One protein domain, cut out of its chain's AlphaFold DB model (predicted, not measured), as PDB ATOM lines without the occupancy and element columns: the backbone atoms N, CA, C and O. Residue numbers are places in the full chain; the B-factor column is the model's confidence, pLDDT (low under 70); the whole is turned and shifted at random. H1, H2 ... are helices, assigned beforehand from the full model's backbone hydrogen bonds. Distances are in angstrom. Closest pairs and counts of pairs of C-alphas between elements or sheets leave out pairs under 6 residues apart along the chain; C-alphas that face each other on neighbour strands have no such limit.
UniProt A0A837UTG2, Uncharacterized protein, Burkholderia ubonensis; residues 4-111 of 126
ATOM      1  N   ARG A   4     116.724 100.251 168.714       79.19
ATOM      2  CA  ARG A   4     118.011 100.692 169.283       79.19
ATOM      3  C   ARG A   4     118.887 101.450 168.276       79.19
ATOM      4  O   ARG A   4     119.512 102.438 168.636       79.19
ATOM      5  N   LYS A   5     118.907 101.014 167.010       79.25
ATOM      6  CA  LYS A   5     119.675 101.671 165.936       79.25
ATOM      7  C   LYS A   5     119.059 103.015 165.555       79.25
ATOM      8  O   LYS A   5     119.794 103.963 165.312       79.25
ATOM      9  N   THR A   6     117.730 103.103 165.541       76.12
ATOM     10  CA  THR A   6     117.014 104.355 165.262       76.12
ATOM     11  C   THR A   6     117.246 105.392 166.358       76.12
ATOM     12  O   THR A   6     117.522 106.542 166.039       76.12
ATOM     13  N   VAL A   7     117.208 104.986 167.632       81.12
ATOM     14  CA  VAL A   7     117.498 105.892 168.756       81.12
ATOM     15  C   VAL A   7     118.958 106.349 168.731       81.12
ATOM     16  O   VAL A   7     119.211 107.540 168.855       81.12
ATOM     17  N   ALA A   8     119.912 105.444 168.494       83.88
ATOM     18  CA  ALA A   8     121.326 105.813 168.393       83.88
ATOM     19  C   ALA A   8     121.596 106.809 167.248       83.88
ATOM     20  O   ALA A   8     122.307 107.790 167.446       83.88
ATOM     21  N   LEU A   9     120.986 106.594 166.076       82.69
ATOM     22  CA  LEU A   9     121.062 107.519 164.938       82.69
ATOM     23  C   LEU A   9     120.463 108.886 165.264       82.69
ATOM     24  O   LEU A   9     121.068 109.904 164.946       82.69
ATOM     25  N   LEU A  10     119.296 108.905 165.909       84.69
ATOM     26  CA  LEU A  10     118.625 110.142 166.291       84.69
ATOM     27  C   LEU A  10     119.472 110.945 167.286       84.69
ATOM     28  O   LEU A  10     119.636 112.145 167.112       84.69
ATOM     29  N   VAL A  11     120.045 110.280 168.291       86.31
ATOM     30  CA  VAL A  11     120.913 110.914 169.291       86.31
ATOM     31  C   VAL A  11     122.185 111.456 168.642       86.31
ATOM     32  O   VAL A  11     122.528 112.611 168.868       86.31
ATOM     33  N   ALA A  12     122.849 110.676 167.784       84.44
ATOM     34  CA  ALA A  12     124.047 111.123 167.071       84.44
ATOM     35  C   ALA A  12     123.762 112.310 166.133       84.44
ATOM     36  O   ALA A  12     124.540 113.266 166.066       84.44
ATOM     37  N   ALA A  13     122.628 112.283 165.433       84.25
ATOM     38  CA  ALA A  13     122.211 113.375 164.566       84.25
ATOM     39  C   ALA A  13     121.839 114.638 165.359       84.25
ATOM     40  O   ALA A  13     122.232 115.740 164.991       84.25
ATOM     41  N   ALA A  14     121.130 114.486 166.479       83.69
ATOM     42  CA  ALA A  14     120.782 115.600 167.352       83.69
ATOM     43  C   ALA A  14     122.030 116.238 167.977       83.69
ATOM     44  O   ALA A  14     122.147 117.460 167.979       83.69
ATOM     45  N   LEU A  15     122.984 115.424 168.444       87.00
ATOM     46  CA  LEU A  15     124.266 115.891 168.979       87.00
ATOM     47  C   LEU A  15     125.072 116.655 167.929       87.00
ATOM     48  O   LEU A  15     125.522 117.762 168.202       87.00
ATOM     49  N   SER A  16     125.226 116.097 166.725       85.00
ATOM     50  CA  SER A  16     125.970 116.764 165.647       85.00
ATOM     51  C   SER A  16     125.322 118.082 165.221       85.00
ATOM     52  O   SER A  16     126.025 119.085 165.115       85.00
ATOM     53  N   CYS A  17     123.994 118.128 165.076       84.00
ATOM     54  CA  CYS A  17     123.282 119.379 164.822       84.00
ATOM     55  C   CYS A  17     123.466 120.382 165.966       84.00
ATOM     56  O   CYS A  17     123.755 121.544 165.706       84.00
ATOM     57  N   PHE A  18     123.323 119.954 167.223       84.94
ATOM     58  CA  PHE A  18     123.433 120.842 168.381       84.94
ATOM     59  C   PHE A  18     124.832 121.452 168.508       84.94
ATOM     60  O   PHE A  18     124.958 122.661 168.682       84.94
ATOM     61  N   ILE A  19     125.878 120.635 168.355       84.62
ATOM     62  CA  ILE A  19     127.270 121.100 168.362       84.62
ATOM     63  C   ILE A  19     127.506 122.057 167.191       84.62
ATOM     64  O   ILE A  19     128.047 123.140 167.392       84.62
ATOM     65  N   GLY A  20     127.048 121.700 165.986       79.00
ATOM     66  CA  GLY A  20     127.178 122.552 164.806       79.00
ATOM     67  C   GLY A  20     126.505 123.917 164.988       79.00
ATOM     68  O   GLY A  20     127.130 124.943 164.736       79.00
ATOM     69  N   TYR A  21     125.278 123.951 165.517       80.38
ATOM     70  CA  TYR A  21     124.588 125.201 165.846       80.38
ATOM     71  C   TYR A  21     125.311 126.004 166.925       80.38
ATOM     72  O   TYR A  21     125.440 127.214 166.777       80.38
ATOM     73  N   ALA A  22     125.799 125.362 167.988       80.75
ATOM     74  CA  ALA A  22     126.539 126.049 169.043       80.75
ATOM     75  C   ALA A  22     127.807 126.721 168.495       80.75
ATOM     76  O   ALA A  22     128.087 127.867 168.839       80.75
ATOM     77  N   VAL A  23     128.532 126.051 167.594       78.38
ATOM     78  CA  VAL A  23     129.727 126.605 166.940       78.38
ATOM     79  C   VAL A  23     129.359 127.763 166.005       78.38
ATOM     80  O   VAL A  23     129.986 128.820 166.065       78.38
ATOM     81  N   ILE A  24     128.306 127.617 165.195       77.12
ATOM     82  CA  ILE A  24     127.812 128.680 164.300       77.12
ATOM     83  C   ILE A  24     127.365 129.913 165.101       77.12
ATOM     84  O   ILE A  24     127.702 131.040 164.760       77.12
ATOM     85  N   VAL A  25     126.616 129.719 166.187       78.44
ATOM     86  CA  VAL A  25     126.145 130.824 167.033       78.44
ATOM     87  C   VAL A  25     127.312 131.472 167.775       78.44
ATOM     88  O   VAL A  25     127.373 132.692 167.843       78.44
ATOM     89  N   SER A  26     128.263 130.688 168.286       74.44
ATOM     90  CA  SER A  26     129.452 131.216 168.968       74.44
ATOM     91  C   SER A  26     130.326 132.061 168.036       74.44
ATOM     92  O   SER A  26     130.772 133.145 168.415       74.44
ATOM     93  N   THR A  27     130.519 131.602 166.796       67.69
ATOM     94  CA  THR A  27     131.239 132.360 165.763       67.69
ATOM     95  C   THR A  27     130.481 133.626 165.372       67.69
ATOM     96  O   THR A  27     131.088 134.687 165.304       67.69
ATOM     97  N   LEU A  28     129.154 133.566 165.223       67.38
ATOM     98  CA  LEU A  28     128.317 134.752 164.988       67.38
ATOM     99  C   LEU A  28     128.364 135.760 166.145       67.38
ATOM    100  O   LEU A  28     128.374 136.958 165.892       67.38
ATOM    101  N   LEU A  29     128.414 135.302 167.399       69.50
ATOM    102  CA  LEU A  29     128.538 136.174 168.572       69.50
ATOM    103  C   LEU A  29     129.914 136.850 168.661       69.50
ATOM    104  O   LEU A  29     130.006 137.948 169.196       69.50
ATOM    105  N   HIS A  30     130.964 136.221 168.127       64.06
ATOM    106  CA  HIS A  30     132.290 136.839 167.998       64.06
ATOM    107  C   HIS A  30     132.380 137.831 166.826       64.06
ATOM    108  O   HIS A  30     133.301 138.645 166.772       64.06
ATOM    109  N   VAL A  31     131.435 137.782 165.885       59.72
ATOM    110  CA  VAL A  31     131.345 138.693 164.739       59.72
ATOM    111  C   VAL A  31     130.518 139.916 165.155       59.72
ATOM    112  O   VAL A  31     129.318 140.001 164.918       59.72
ATOM    113  N   GLU A  32     131.166 140.887 165.803       55.81
ATOM    114  CA  GLU A  32     130.516 142.110 166.308       55.81
ATOM    115  C   GLU A  32     130.095 143.099 165.201       55.81
ATOM    116  O   GLU A  32     129.298 144.005 165.455       55.81
ATOM    117  N   THR A  33     130.590 142.968 163.960       58.50
ATOM    118  CA  THR A  33     130.313 143.949 162.890       58.50
ATOM    119  C   THR A  33     129.843 143.342 161.563       58.50
ATOM    120  O   THR A  33     130.364 142.341 161.081       58.50
ATOM    121  N   LEU A  34     128.904 144.024 160.886       56.34
ATOM    122  CA  LEU A  34     128.389 143.644 159.555       56.34
ATOM    123  C   LEU A  34     129.493 143.489 158.494       56.34
ATOM    124  O   LEU A  34     129.354 142.682 157.583       56.34
ATOM    125  N   ARG A  35     130.611 144.219 158.626       55.50
ATOM    126  CA  ARG A  35     131.791 144.065 157.758       55.50
ATOM    127  C   ARG A  35     132.531 142.748 157.985       55.50
ATOM    128  O   ARG A  35     133.091 142.212 157.038       55.50
ATOM    129  N   GLN A  36     132.560 142.235 159.213       55.03
ATOM    130  CA  GLN A  36     133.132 140.922 159.509       55.03
ATOM    131  C   GLN A  36     132.218 139.806 159.001       55.03
ATOM    132  O   GLN A  36     132.730 138.826 158.480       55.03
ATOM    133  N   LEU A  37     130.892 139.978 159.068       57.69
ATOM    134  CA  LEU A  37     129.938 139.048 158.456       57.69
ATOM    135  C   LEU A  37     130.096 139.017 156.930       57.69
ATOM    136  O   LEU A  37     130.168 137.941 156.345       57.69
ATOM    137  N   ASP A  38     130.211 140.194 156.306       57.09
ATOM    138  CA  ASP A  38     130.483 140.315 154.874       57.09
ATOM    139  C   ASP A  38     131.815 139.640 154.527       57.09
ATOM    140  O   ASP A  38     131.836 138.802 153.642       57.09
ATOM    141  N   ARG A  39     132.888 139.855 155.305       58.09
ATOM    142  CA  ARG A  39     134.173 139.147 155.128       58.09
ATOM    143  C   ARG A  39     134.102 137.636 155.366       58.09
ATOM    144  O   ARG A  39     134.823 136.891 154.708       58.09
ATOM    145  N   LEU A  40     133.278 137.171 156.301       60.00
ATOM    146  CA  LEU A  40     133.098 135.750 156.607       60.00
ATOM    147  C   LEU A  40     132.373 135.038 155.455       60.00
ATOM    148  O   LEU A  40     132.786 133.964 155.027       60.00
ATOM    149  N   VAL A  41     131.329 135.674 154.915       58.47
ATOM    150  CA  VAL A  41     130.562 135.190 153.756       58.47
ATOM    151  C   VAL A  41     131.346 135.372 152.454       58.47
ATOM    152  O   VAL A  41     131.244 134.538 151.557       58.47
ATOM    153  N   SER A  42     132.168 136.420 152.363       55.00
ATOM    154  CA  SER A  42     132.987 136.735 151.194       55.00
ATOM    155  C   SER A  42     134.315 135.981 151.147       55.00
ATOM    156  O   SER A  42     135.167 136.330 150.331       55.00
ATOM    157  N   PHE A  43     134.541 134.999 152.030       55.56
ATOM    158  CA  PHE A  43     135.803 134.252 152.111       55.56
ATOM    159  C   PHE A  43     137.039 135.130 152.388       55.56
ATOM    160  O   PHE A  43     138.170 134.685 152.207       55.56
ATOM    161  N   GLY A  44     136.858 136.364 152.871       50.16
ATOM    162  CA  GLY A  44     137.951 137.295 153.162       50.16
ATOM    163  C   GLY A  44     138.937 136.759 154.206       50.16
ATOM    164  O   GLY A  44     140.129 137.014 154.087       50.16
ATOM    165  N   TYR A  45     138.455 135.943 155.153       49.28
ATOM    166  CA  TYR A  45     139.266 135.274 156.183       49.28
ATOM    167  C   TYR A  45     140.031 134.031 155.695       49.28
ATOM    168  O   TYR A  45     140.889 133.536 156.415       49.28
ATOM    169  N   LEU A  46     139.742 133.519 154.492       44.97
ATOM    170  CA  LEU A  46     140.490 132.410 153.874       44.97
ATOM    171  C   LEU A  46     141.716 132.898 153.083       44.97
ATOM    172  O   LEU A  46     142.450 132.104 152.495       44.97
ATOM    173  N   SER A  47     141.950 134.212 153.064       44.25
ATOM    174  CA  SER A  47     143.212 134.780 152.616       44.25
ATOM    175  C   SER A  47     144.319 134.374 153.589       44.25
ATOM    176  O   SER A  47     144.279 134.740 154.760       44.25
ATOM    177  N   PHE A  48     145.337 133.677 153.078       42.94
ATOM    178  CA  PHE A  48     146.548 133.217 153.783       42.94
ATOM    179  C   PHE A  48     147.250 134.303 154.633       42.94
ATOM    180  O   PHE A  48     148.113 134.002 155.449       42.94
ATOM    181  N   VAL A  49     146.904 135.571 154.412       43.88
ATOM    182  CA  VAL A  49     147.492 136.756 155.039       43.88
ATOM    183  C   VAL A  49     146.813 137.089 156.370       43.88
ATOM    184  O   VAL A  49     147.512 137.473 157.302       43.88
ATOM    185  N   ASP A  50     145.500 136.856 156.509       42.50
ATOM    186  CA  ASP A  50     144.791 137.032 157.792       42.50
ATOM    187  C   ASP A  50     145.113 135.881 158.771       42.50
ATOM    188  O   ASP A  50     145.209 136.113 159.973       42.50
ATOM    189  N   SER A  51     145.393 134.665 158.271       40.28
ATOM    190  CA  SER A  51     145.951 133.558 159.081       40.28
ATOM    191  C   SER A  51     147.412 133.772 159.505       40.28
ATOM    192  O   SER A  51     147.932 132.996 160.303       40.28
ATOM    193  N   LEU A  52     148.100 134.779 158.951       40.47
ATOM    194  CA  LEU A  52     149.466 135.135 159.346       40.47
ATOM    195  C   LEU A  52     149.490 136.325 160.320       40.47
ATOM    196  O   LEU A  52     150.356 136.374 161.190       40.47
ATOM    197  N   GLU A  53     148.555 137.278 160.190       42.69
ATOM    198  CA  GLU A  53     148.402 138.407 161.128       42.69
ATOM    199  C   GLU A  53     147.706 138.006 162.436       42.69
ATOM    200  O   GLU A  53     148.018 138.551 163.497       42.69
ATOM    201  N   ILE A  54     146.812 137.019 162.389       45.47
ATOM    202  CA  ILE A  54     146.250 136.363 163.566       45.47
ATOM    203  C   ILE A  54     147.007 135.044 163.690       45.47
ATOM    204  O   ILE A  54     146.712 134.107 162.965       45.47
ATOM    205  N   GLY A  55     148.029 134.983 164.544       40.84
ATOM    206  CA  GLY A  55     148.942 133.839 164.694       40.84
ATOM    207  C   GLY A  55     148.329 132.526 165.208       40.84
ATOM    208  O   GLY A  55     149.035 131.764 165.862       40.84
ATOM    209  N   ASP A  56     147.058 132.255 164.918       41.84
ATOM    210  CA  ASP A  56     146.365 131.003 165.179       41.84
ATOM    211  C   ASP A  56     145.890 130.416 163.849       41.84
ATOM    212  O   ASP A  56     145.123 131.020 163.101       41.84
ATOM    213  N   ALA A  57     146.339 129.197 163.564       42.03
ATOM    214  CA  ALA A  57     145.988 128.405 162.387       42.03
ATOM    215  C   ALA A  57     144.513 127.928 162.370       42.03
ATOM    216  O   ALA A  57     144.217 126.892 161.782       42.03
ATOM    217  N   ASP A  58     143.612 128.657 163.033       52.28
ATOM    218  CA  ASP A  58     142.221 128.298 163.308       52.28
ATOM    219  C   ASP A  58     141.349 129.564 163.172       52.28
ATOM    220  O   ASP A  58     140.979 130.238 164.139       52.28
ATOM    221  N   GLY A  59     141.078 129.957 161.926       58.47
ATOM    222  CA  GLY A  59     140.329 131.174 161.631       58.47
ATOM    223  C   GLY A  59     138.835 131.043 161.979       58.47
ATOM    224  O   GLY A  59     138.263 129.953 161.912       58.47
ATOM    225  N   PRO A  60     138.124 132.152 162.265       62.12
ATOM    226  CA  PRO A  60     136.682 132.130 162.551       62.12
ATOM    227  C   PRO A  60     135.839 131.547 161.400       62.12
ATOM    228  O   PRO A  60     134.743 131.031 161.631       62.12
ATOM    229  N   ALA A  61     136.354 131.591 160.165       64.31
ATOM    230  CA  ALA A  61     135.743 130.955 159.003       64.31
ATOM    231  C   ALA A  61     135.776 129.420 159.088       64.31
ATOM    232  O   ALA A  61     134.764 128.785 158.790       64.31
ATOM    233  N   ASP A  62     136.877 128.823 159.549       67.75
ATOM    234  CA  ASP A  62     137.022 127.366 159.644       67.75
ATOM    235  C   ASP A  62     136.044 126.781 160.666       67.75
ATOM    236  O   ASP A  62     135.352 125.801 160.384       67.75
ATOM    237  N   PHE A  63     135.877 127.447 161.813       71.25
ATOM    238  CA  PHE A  63     134.867 127.072 162.803       71.25
ATOM    239  C   PHE A  63     133.440 127.224 162.267       71.25
ATOM    240  O   PHE A  63     132.603 126.344 162.484       71.25
ATOM    241  N   PHE A  64     133.145 128.302 161.536       74.25
ATOM    242  CA  PHE A  64     131.817 128.528 160.965       74.25
ATOM    243  C   PHE A  64     131.465 127.466 159.912       74.25
ATOM    244  O   PHE A  64     130.428 126.805 160.021       74.25
ATOM    245  N   PHE A  65     132.340 127.233 158.928       73.62
ATOM    246  CA  PHE A  65     132.127 126.217 157.892       73.62
ATOM    247  C   PHE A  65     132.190 124.789 158.453       73.62
ATOM    248  O   PHE A  65     131.407 123.934 158.030       73.62
ATOM    249  N   GLY A  66     133.034 124.534 159.456       78.44
ATOM    250  CA  GLY A  66     133.055 123.279 160.208       78.44
ATOM    251  C   GLY A  66     131.735 123.019 160.941       78.44
ATOM    252  O   GLY A  66     131.183 121.918 160.865       78.44
ATOM    253  N   GLY A  67     131.166 124.050 161.572       80.31
ATOM    254  CA  GLY A  67     129.837 124.010 162.180       80.31
ATOM    255  C   GLY A  67     128.734 123.719 161.158       80.31
ATOM    256  O   GLY A  67     127.910 122.830 161.380       80.31
ATOM    257  N   VAL A  68     128.758 124.384 159.996       82.06
ATOM    258  CA  VAL A  68     127.828 124.111 158.882       82.06
ATOM    259  C   VAL A  68     127.953 122.661 158.407       82.06
ATOM    260  O   VAL A  68     126.936 121.992 158.204       82.06
ATOM    261  N   GLY A  69     129.177 122.136 158.297       82.31
ATOM    262  CA  GLY A  69     129.442 120.737 157.962       82.31
ATOM    263  C   GLY A  69     128.854 119.749 158.977       82.31
ATOM    264  O   GLY A  69     128.237 118.758 158.581       82.31
ATOM    265  N   LEU A  70     128.963 120.039 160.277       83.88
ATOM    266  CA  LEU A  70     128.368 119.233 161.351       83.88
ATOM    267  C   LEU A  70     126.835 119.209 161.287       83.88
ATOM    268  O   LEU A  70     126.232 118.141 161.422       83.88
ATOM    269  N   VAL A  71     126.196 120.353 161.018       85.00
ATOM    270  CA  VAL A  71     124.734 120.422 160.831       85.00
ATOM    271  C   VAL A  71     124.305 119.659 159.573       85.00
ATOM    272  O   VAL A  71     123.276 118.975 159.576       85.00
ATOM    273  N   LEU A  72     125.098 119.719 158.501       86.38
ATOM    274  CA  LEU A  72     124.828 118.997 157.257       86.38
ATOM    275  C   LEU A  72     124.957 117.478 157.457       86.38
ATOM    276  O   LEU A  72     124.087 116.723 157.018       86.38
ATOM    277  N   LEU A  73     125.971 117.029 158.204       85.69
ATOM    278  CA  LEU A  73     126.143 115.631 158.602       85.69
ATOM    279  C   LEU A  73     124.967 115.136 159.459       85.69
ATOM    280  O   LEU A  73     124.395 114.084 159.167       85.69
ATOM    281  N   GLY A  74     124.561 115.906 160.472       83.44
ATOM    282  CA  GLY A  74     123.398 115.589 161.304       83.44
ATOM    283  C   GLY A  74     122.100 115.522 160.494       83.44
ATOM    284  O   GLY A  74     121.308 114.588 160.645       83.44
ATOM    285  N   SER A  75     121.921 116.438 159.541       84.31
ATOM    286  CA  SER A  75     120.772 116.448 158.628       84.31
ATOM    287  C   SER A  75     120.763 115.227 157.703       84.31
ATOM    288  O   SER A  75     119.722 114.595 157.528       84.31
ATOM    289  N   LEU A  76     121.915 114.816 157.166       85.31
ATOM    290  CA  LEU A  76     122.037 113.586 156.376       85.31
ATOM    291  C   LEU A  76     121.708 112.341 157.204       85.31
ATOM    292  O   LEU A  76     121.011 111.452 156.715       85.31
ATOM    293  N   LEU A  77     122.138 112.277 158.464       84.25
ATOM    294  CA  LEU A  77     121.788 111.174 159.364       84.25
ATOM    295  C   LEU A  77     120.273 111.123 159.630       84.25
ATOM    296  O   LEU A  77     119.688 110.038 159.622       84.25
ATOM    297  N   LEU A  78     119.616 112.280 159.770       83.62
ATOM    298  CA  LEU A  78     118.159 112.382 159.932       83.62
ATOM    299  C   LEU A  78     117.376 111.918 158.695       83.62
ATOM    300  O   LEU A  78     116.274 111.395 158.852       83.62
ATOM    301  N   THR A  79     117.939 112.006 157.481       84.81
ATOM    302  CA  THR A  79     117.281 111.462 156.271       84.81
ATOM    303  C   THR A  79     117.104 109.946 156.288       84.81
ATOM    304  O   THR A  79     116.269 109.415 155.565       84.81
ATOM    305  N   LYS A  80     117.830 109.220 157.148       83.06
ATOM    306  CA  LYS A  80     117.643 107.770 157.329       83.06
ATOM    307  C   LYS A  80     116.403 107.424 158.160       83.06
ATOM    308  O   LYS A  80     116.080 106.243 158.293       83.06
ATOM    309  N   ILE A  81     115.733 108.420 158.742       80.62
ATOM    310  CA  ILE A  81     114.544 108.243 159.575       80.62
ATOM    311  C   ILE A  81     113.315 108.721 158.784       80.62
ATOM    312  O   ILE A  81     113.186 109.920 158.538       80.62
ATOM    313  N   PRO A  82     112.368 107.828 158.441       79.12
ATOM    314  CA  PRO A  82     111.260 108.153 157.534       79.12
ATOM    315  C   PRO A  82     110.340 109.262 158.069       79.12
ATOM    316  O   PRO A  82     109.762 110.015 157.292       79.12
ATOM    317  N   SER A  83     110.231 109.411 159.394       80.88
ATOM    318  CA  SER A  83     109.382 110.432 160.023       80.88
ATOM    319  C   SER A  83     109.872 111.868 159.813       80.88
ATOM    320  O   SER A  83     109.065 112.790 159.805       80.88
ATOM    321  N   VAL A  84     111.184 112.071 159.661       81.56
ATOM    322  CA  VAL A  84     111.816 113.402 159.546       81.56
ATOM    323  C   VAL A  84     112.573 113.587 158.234       81.56
ATOM    324  O   VAL A  84     113.089 114.672 157.975       81.56
ATOM    325  N   GLU A  85     112.577 112.574 157.365       84.00
ATOM    326  CA  GLU A  85     113.329 112.560 156.111       84.00
ATOM    327  C   GLU A  85     113.050 113.781 155.236       84.00
ATOM    328  O   GLU A  85     113.985 114.435 154.779       84.00
ATOM    329  N   ARG A  86     111.775 114.127 155.018       83.31
ATOM    330  CA  ARG A  86     111.405 115.232 154.121       83.31
ATOM    331  C   ARG A  86     111.939 116.580 154.619       83.31
ATOM    332  O   ARG A  86     112.424 117.370 153.815       83.31
ATOM    333  N   ILE A  87     111.880 116.818 155.930       84.81
ATOM    334  CA  ILE A  87     112.382 118.051 156.555       84.81
ATOM    335  C   ILE A  87     113.910 118.058 156.514       84.81
ATOM    336  O   ILE A  87     114.510 119.009 156.023       84.81
ATOM    337  N   ALA A  88     114.536 116.967 156.957       82.44
ATOM    338  CA  ALA A  88     115.985 116.821 156.999       82.44
ATOM    339  C   ALA A  88     116.628 116.966 155.614       82.44
ATOM    340  O   ALA A  88     117.664 117.606 155.469       82.44
ATOM    341  N   ARG A  89     115.980 116.431 154.575       84.62
ATOM    342  CA  ARG A  89     116.417 116.573 153.186       84.62
ATOM    343  C   ARG A  89     116.285 118.010 152.694       84.62
ATOM    344  O   ARG A  89     117.186 118.484 152.013       84.62
ATOM    345  N   GLY A  90     115.211 118.710 153.064       85.88
ATOM    346  CA  GLY A  90     115.057 120.137 152.776       85.88
ATOM    347  C   GLY A  90     116.182 120.968 153.394       85.88
ATOM    348  O   GLY A  90     116.820 121.749 152.694       85.88
ATOM    349  N   VAL A  91     116.482 120.732 154.676       83.00
ATOM    350  CA  VAL A  91     117.576 121.408 155.394       83.00
ATOM    351  C   VAL A  91     118.933 121.075 154.772       83.00
ATOM    352  O   VAL A  91     119.702 121.983 154.473       83.00
ATOM    353  N   ALA A  92     119.212 119.800 154.494       84.38
ATOM    354  CA  ALA A  92     120.457 119.386 153.853       84.38
ATOM    355  C   ALA A  92     120.631 120.021 152.463       84.38
ATOM    356  O   ALA A  92     121.710 120.514 152.154       84.38
ATOM    357  N   CYS A  93     119.574 120.066 151.642       86.44
ATOM    358  CA  CYS A  93     119.607 120.740 150.343       86.44
ATOM    359  C   CYS A  93     119.861 122.244 150.481       86.44
ATOM    360  O   CYS A  93     120.664 122.784 149.727       86.44
ATOM    361  N   ALA A  94     119.219 122.915 151.441       84.06
ATOM    362  CA  ALA A  94     119.437 124.337 151.687       84.06
ATOM    363  C   ALA A  94     120.890 124.624 152.101       84.06
ATOM    364  O   ALA A  94     121.523 125.510 151.532       84.06
ATOM    365  N   LEU A  95     121.445 123.833 153.025       82.38
ATOM    366  CA  LEU A  95     122.844 123.958 153.449       82.38
ATOM    367  C   LEU A  95     123.818 123.659 152.305       82.38
ATOM    368  O   LEU A  95     124.832 124.336 152.162       82.38
ATOM    369  N   PHE A  96     123.501 122.680 151.456       84.00
ATOM    370  CA  PHE A  96     124.316 122.351 150.291       84.00
ATOM    371  C   PHE A  96     124.308 123.474 149.247       84.00
ATOM    372  O   PHE A  96     125.357 123.829 148.721       84.00
ATOM    373  N   LEU A  97     123.143 124.071 148.972       84.31
ATOM    374  CA  LEU A  97     123.029 125.236 148.089       84.31
ATOM    375  C   LEU A  97     123.771 126.448 148.650       84.31
ATOM    376  O   LEU A  97     124.419 127.167 147.890       84.31
ATOM    377  N   PHE A  98     123.709 126.654 149.966       81.00
ATOM    378  CA  PHE A  98     124.472 127.692 150.649       81.00
ATOM    379  C   PHE A  98     125.980 127.489 150.446       81.00
ATOM    380  O   PHE A  98     126.638 128.368 149.898       81.00
ATOM    381  N   LEU A  99     126.507 126.299 150.760       79.94
ATOM    382  CA  LEU A  99     127.916 125.942 150.537       79.94
ATOM    383  C   LEU A  99     128.339 126.077 149.068       79.94
ATOM    384  O   LEU A  99     129.412 126.603 148.786       79.94
ATOM    385  N   ALA A 100     127.502 125.638 148.127       80.25
ATOM    386  CA  ALA A 100     127.782 125.760 146.700       80.25
ATOM    387  C   ALA A 100     127.832 127.228 146.248       80.25
ATOM    388  O   ALA A 100     128.717 127.605 145.487       80.25
ATOM    389  N   SER A 101     126.922 128.069 146.747       76.12
ATOM    390  CA  SER A 101     126.911 129.510 146.456       76.12
ATOM    391  C   SER A 101     128.152 130.197 147.025       76.12
ATOM    392  O   SER A 101     128.785 130.999 146.343       76.12
ATOM    393  N   CYS A 102     128.536 129.823 148.245       71.44
ATOM    394  CA  CYS A 102     129.768 130.243 148.893       71.44
ATOM    395  C   CYS A 102     131.004 129.847 148.058       71.44
ATOM    396  O   CYS A 102     131.847 130.691 147.770       71.44
ATOM    397  N   LEU A 103     131.074 128.603 147.575       72.50
ATOM    398  CA  LEU A 103     132.164 128.138 146.716       72.50
ATOM    399  C   LEU A 103     132.236 128.923 145.396       72.50
ATOM    400  O   LEU A 103     133.311 129.356 144.997       72.50
ATOM    401  N   VAL A 104     131.097 129.146 144.733       74.94
ATOM    402  CA  VAL A 104     131.036 129.951 143.501       74.94
ATOM    403  C   VAL A 104     131.522 131.375 143.762       74.94
ATOM    404  O   VAL A 104     132.290 131.911 142.967       74.94
ATOM    405  N   TYR A 105     131.128 131.976 144.885       67.38
ATOM    406  CA  TYR A 105     131.604 133.299 145.280       67.38
ATOM    407  C   TYR A 105     133.128 133.323 145.470       67.38
ATOM    408  O   TYR A 105     133.790 134.211 144.931       67.38
ATOM    409  N   ALA A 106     133.685 132.324 146.162       63.38
ATOM    410  CA  ALA A 106     135.127 132.172 146.345       63.38
ATOM    411  C   ALA A 106     135.865 132.010 145.004       63.38
ATOM    412  O   ALA A 106     136.911 132.616 144.793       63.38
ATOM    413  N   CYS A 107     135.299 131.245 144.063       67.69
ATOM    414  CA  CYS A 107     135.868 131.084 142.724       67.69
ATOM    415  C   CYS A 107     135.829 132.376 141.894       67.69
ATOM    416  O   CYS A 107     136.724 132.603 141.084       67.69
ATOM    417  N   LEU A 108     134.801 133.214 142.068       69.06
ATOM    418  CA  LEU A 108     134.665 134.486 141.350       69.06
ATOM    419  C   LEU A 108     135.560 135.592 141.929       69.06
ATOM    420  O   LEU A 108     135.997 136.469 141.187       69.06
ATOM    421  N   HIS A 109     135.856 135.548 143.228       60.72
ATOM    422  CA  HIS A 109     136.743 136.491 143.908       60.72
ATOM    423  C   HIS A 109     138.050 135.801 144.313       60.72
ATOM    424  O   HIS A 109     138.323 135.594 145.492       60.72
ATOM    425  N   SER A 110     138.909 135.501 143.335       51.44
ATOM    426  CA  SER A 110     140.190 134.795 143.529       51.44
ATOM    427  C   SER A 110     141.243 135.540 144.368       51.44
ATOM    428  O   SER A 110     142.367 135.061 144.489       51.44
ATOM    429  N   ARG A 111     140.915 136.699 144.958       51.69
ATOM    430  CA  ARG A 111     141.788 137.400 145.921       51.69
ATOM    431  C   ARG A 111     141.929 136.662 147.255       51.69
ATOM    432  O   ARG A 111     142.715 137.079 148.102       51.69
TER     433      ARG A 111
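This is residues 4 to 111 of the 126 residues of an uncharacterized protein of Burkholderia ubonensis (UniProt A0A837UTG2). Three long helices lie side by side, H4 in the middle running opposite ways to H1 and H5, with short H2 and H3 at one end. The 108 printed residues hold five named helices, H1 to H5 in order, and no named strand: all helix. The whole is elongated, 49 by 27 by 21 A, and only just loose, close to compact, with a radius of gyration of the C-alphas of 15.9 A.

H1, residues 4 to 30, touches H4, residues 60 to 78, at a shallow tilt of 23 degrees; their closest C-alphas, of Gly 20 and Gly 67, are 4.0 A apart. H4 and H5, residues 85 to 108, form a helical hairpin at 30 degrees, H5 touching with residues 85 to 96 alone; the closest C-alphas, of Ser 75 and Ala 88, are 5.1 A apart. H1 and H5 are apart. H2, residues 34 to 41, is close to H4 but not clearly touching, C-alphas 40 and 61 being closest at 6.0 A. H3, residues 50 to 53, touches no helix. Every O i to N i+4 pair is within hydrogen-bond range in H1, H2, H4 and H5; H3 is too short for one.

H1, 38.9 A long, begins at C-alpha 4 (118.011, 100.692, 169.283). H4 is 27.2 A long; H5, 34.0 A, ends at C-alpha 108 (134.665, 134.486, 141.350).

The printed part has no cut and no long link. Its pLDDT is under 70 at residues 27 to 62 and 105 to 111.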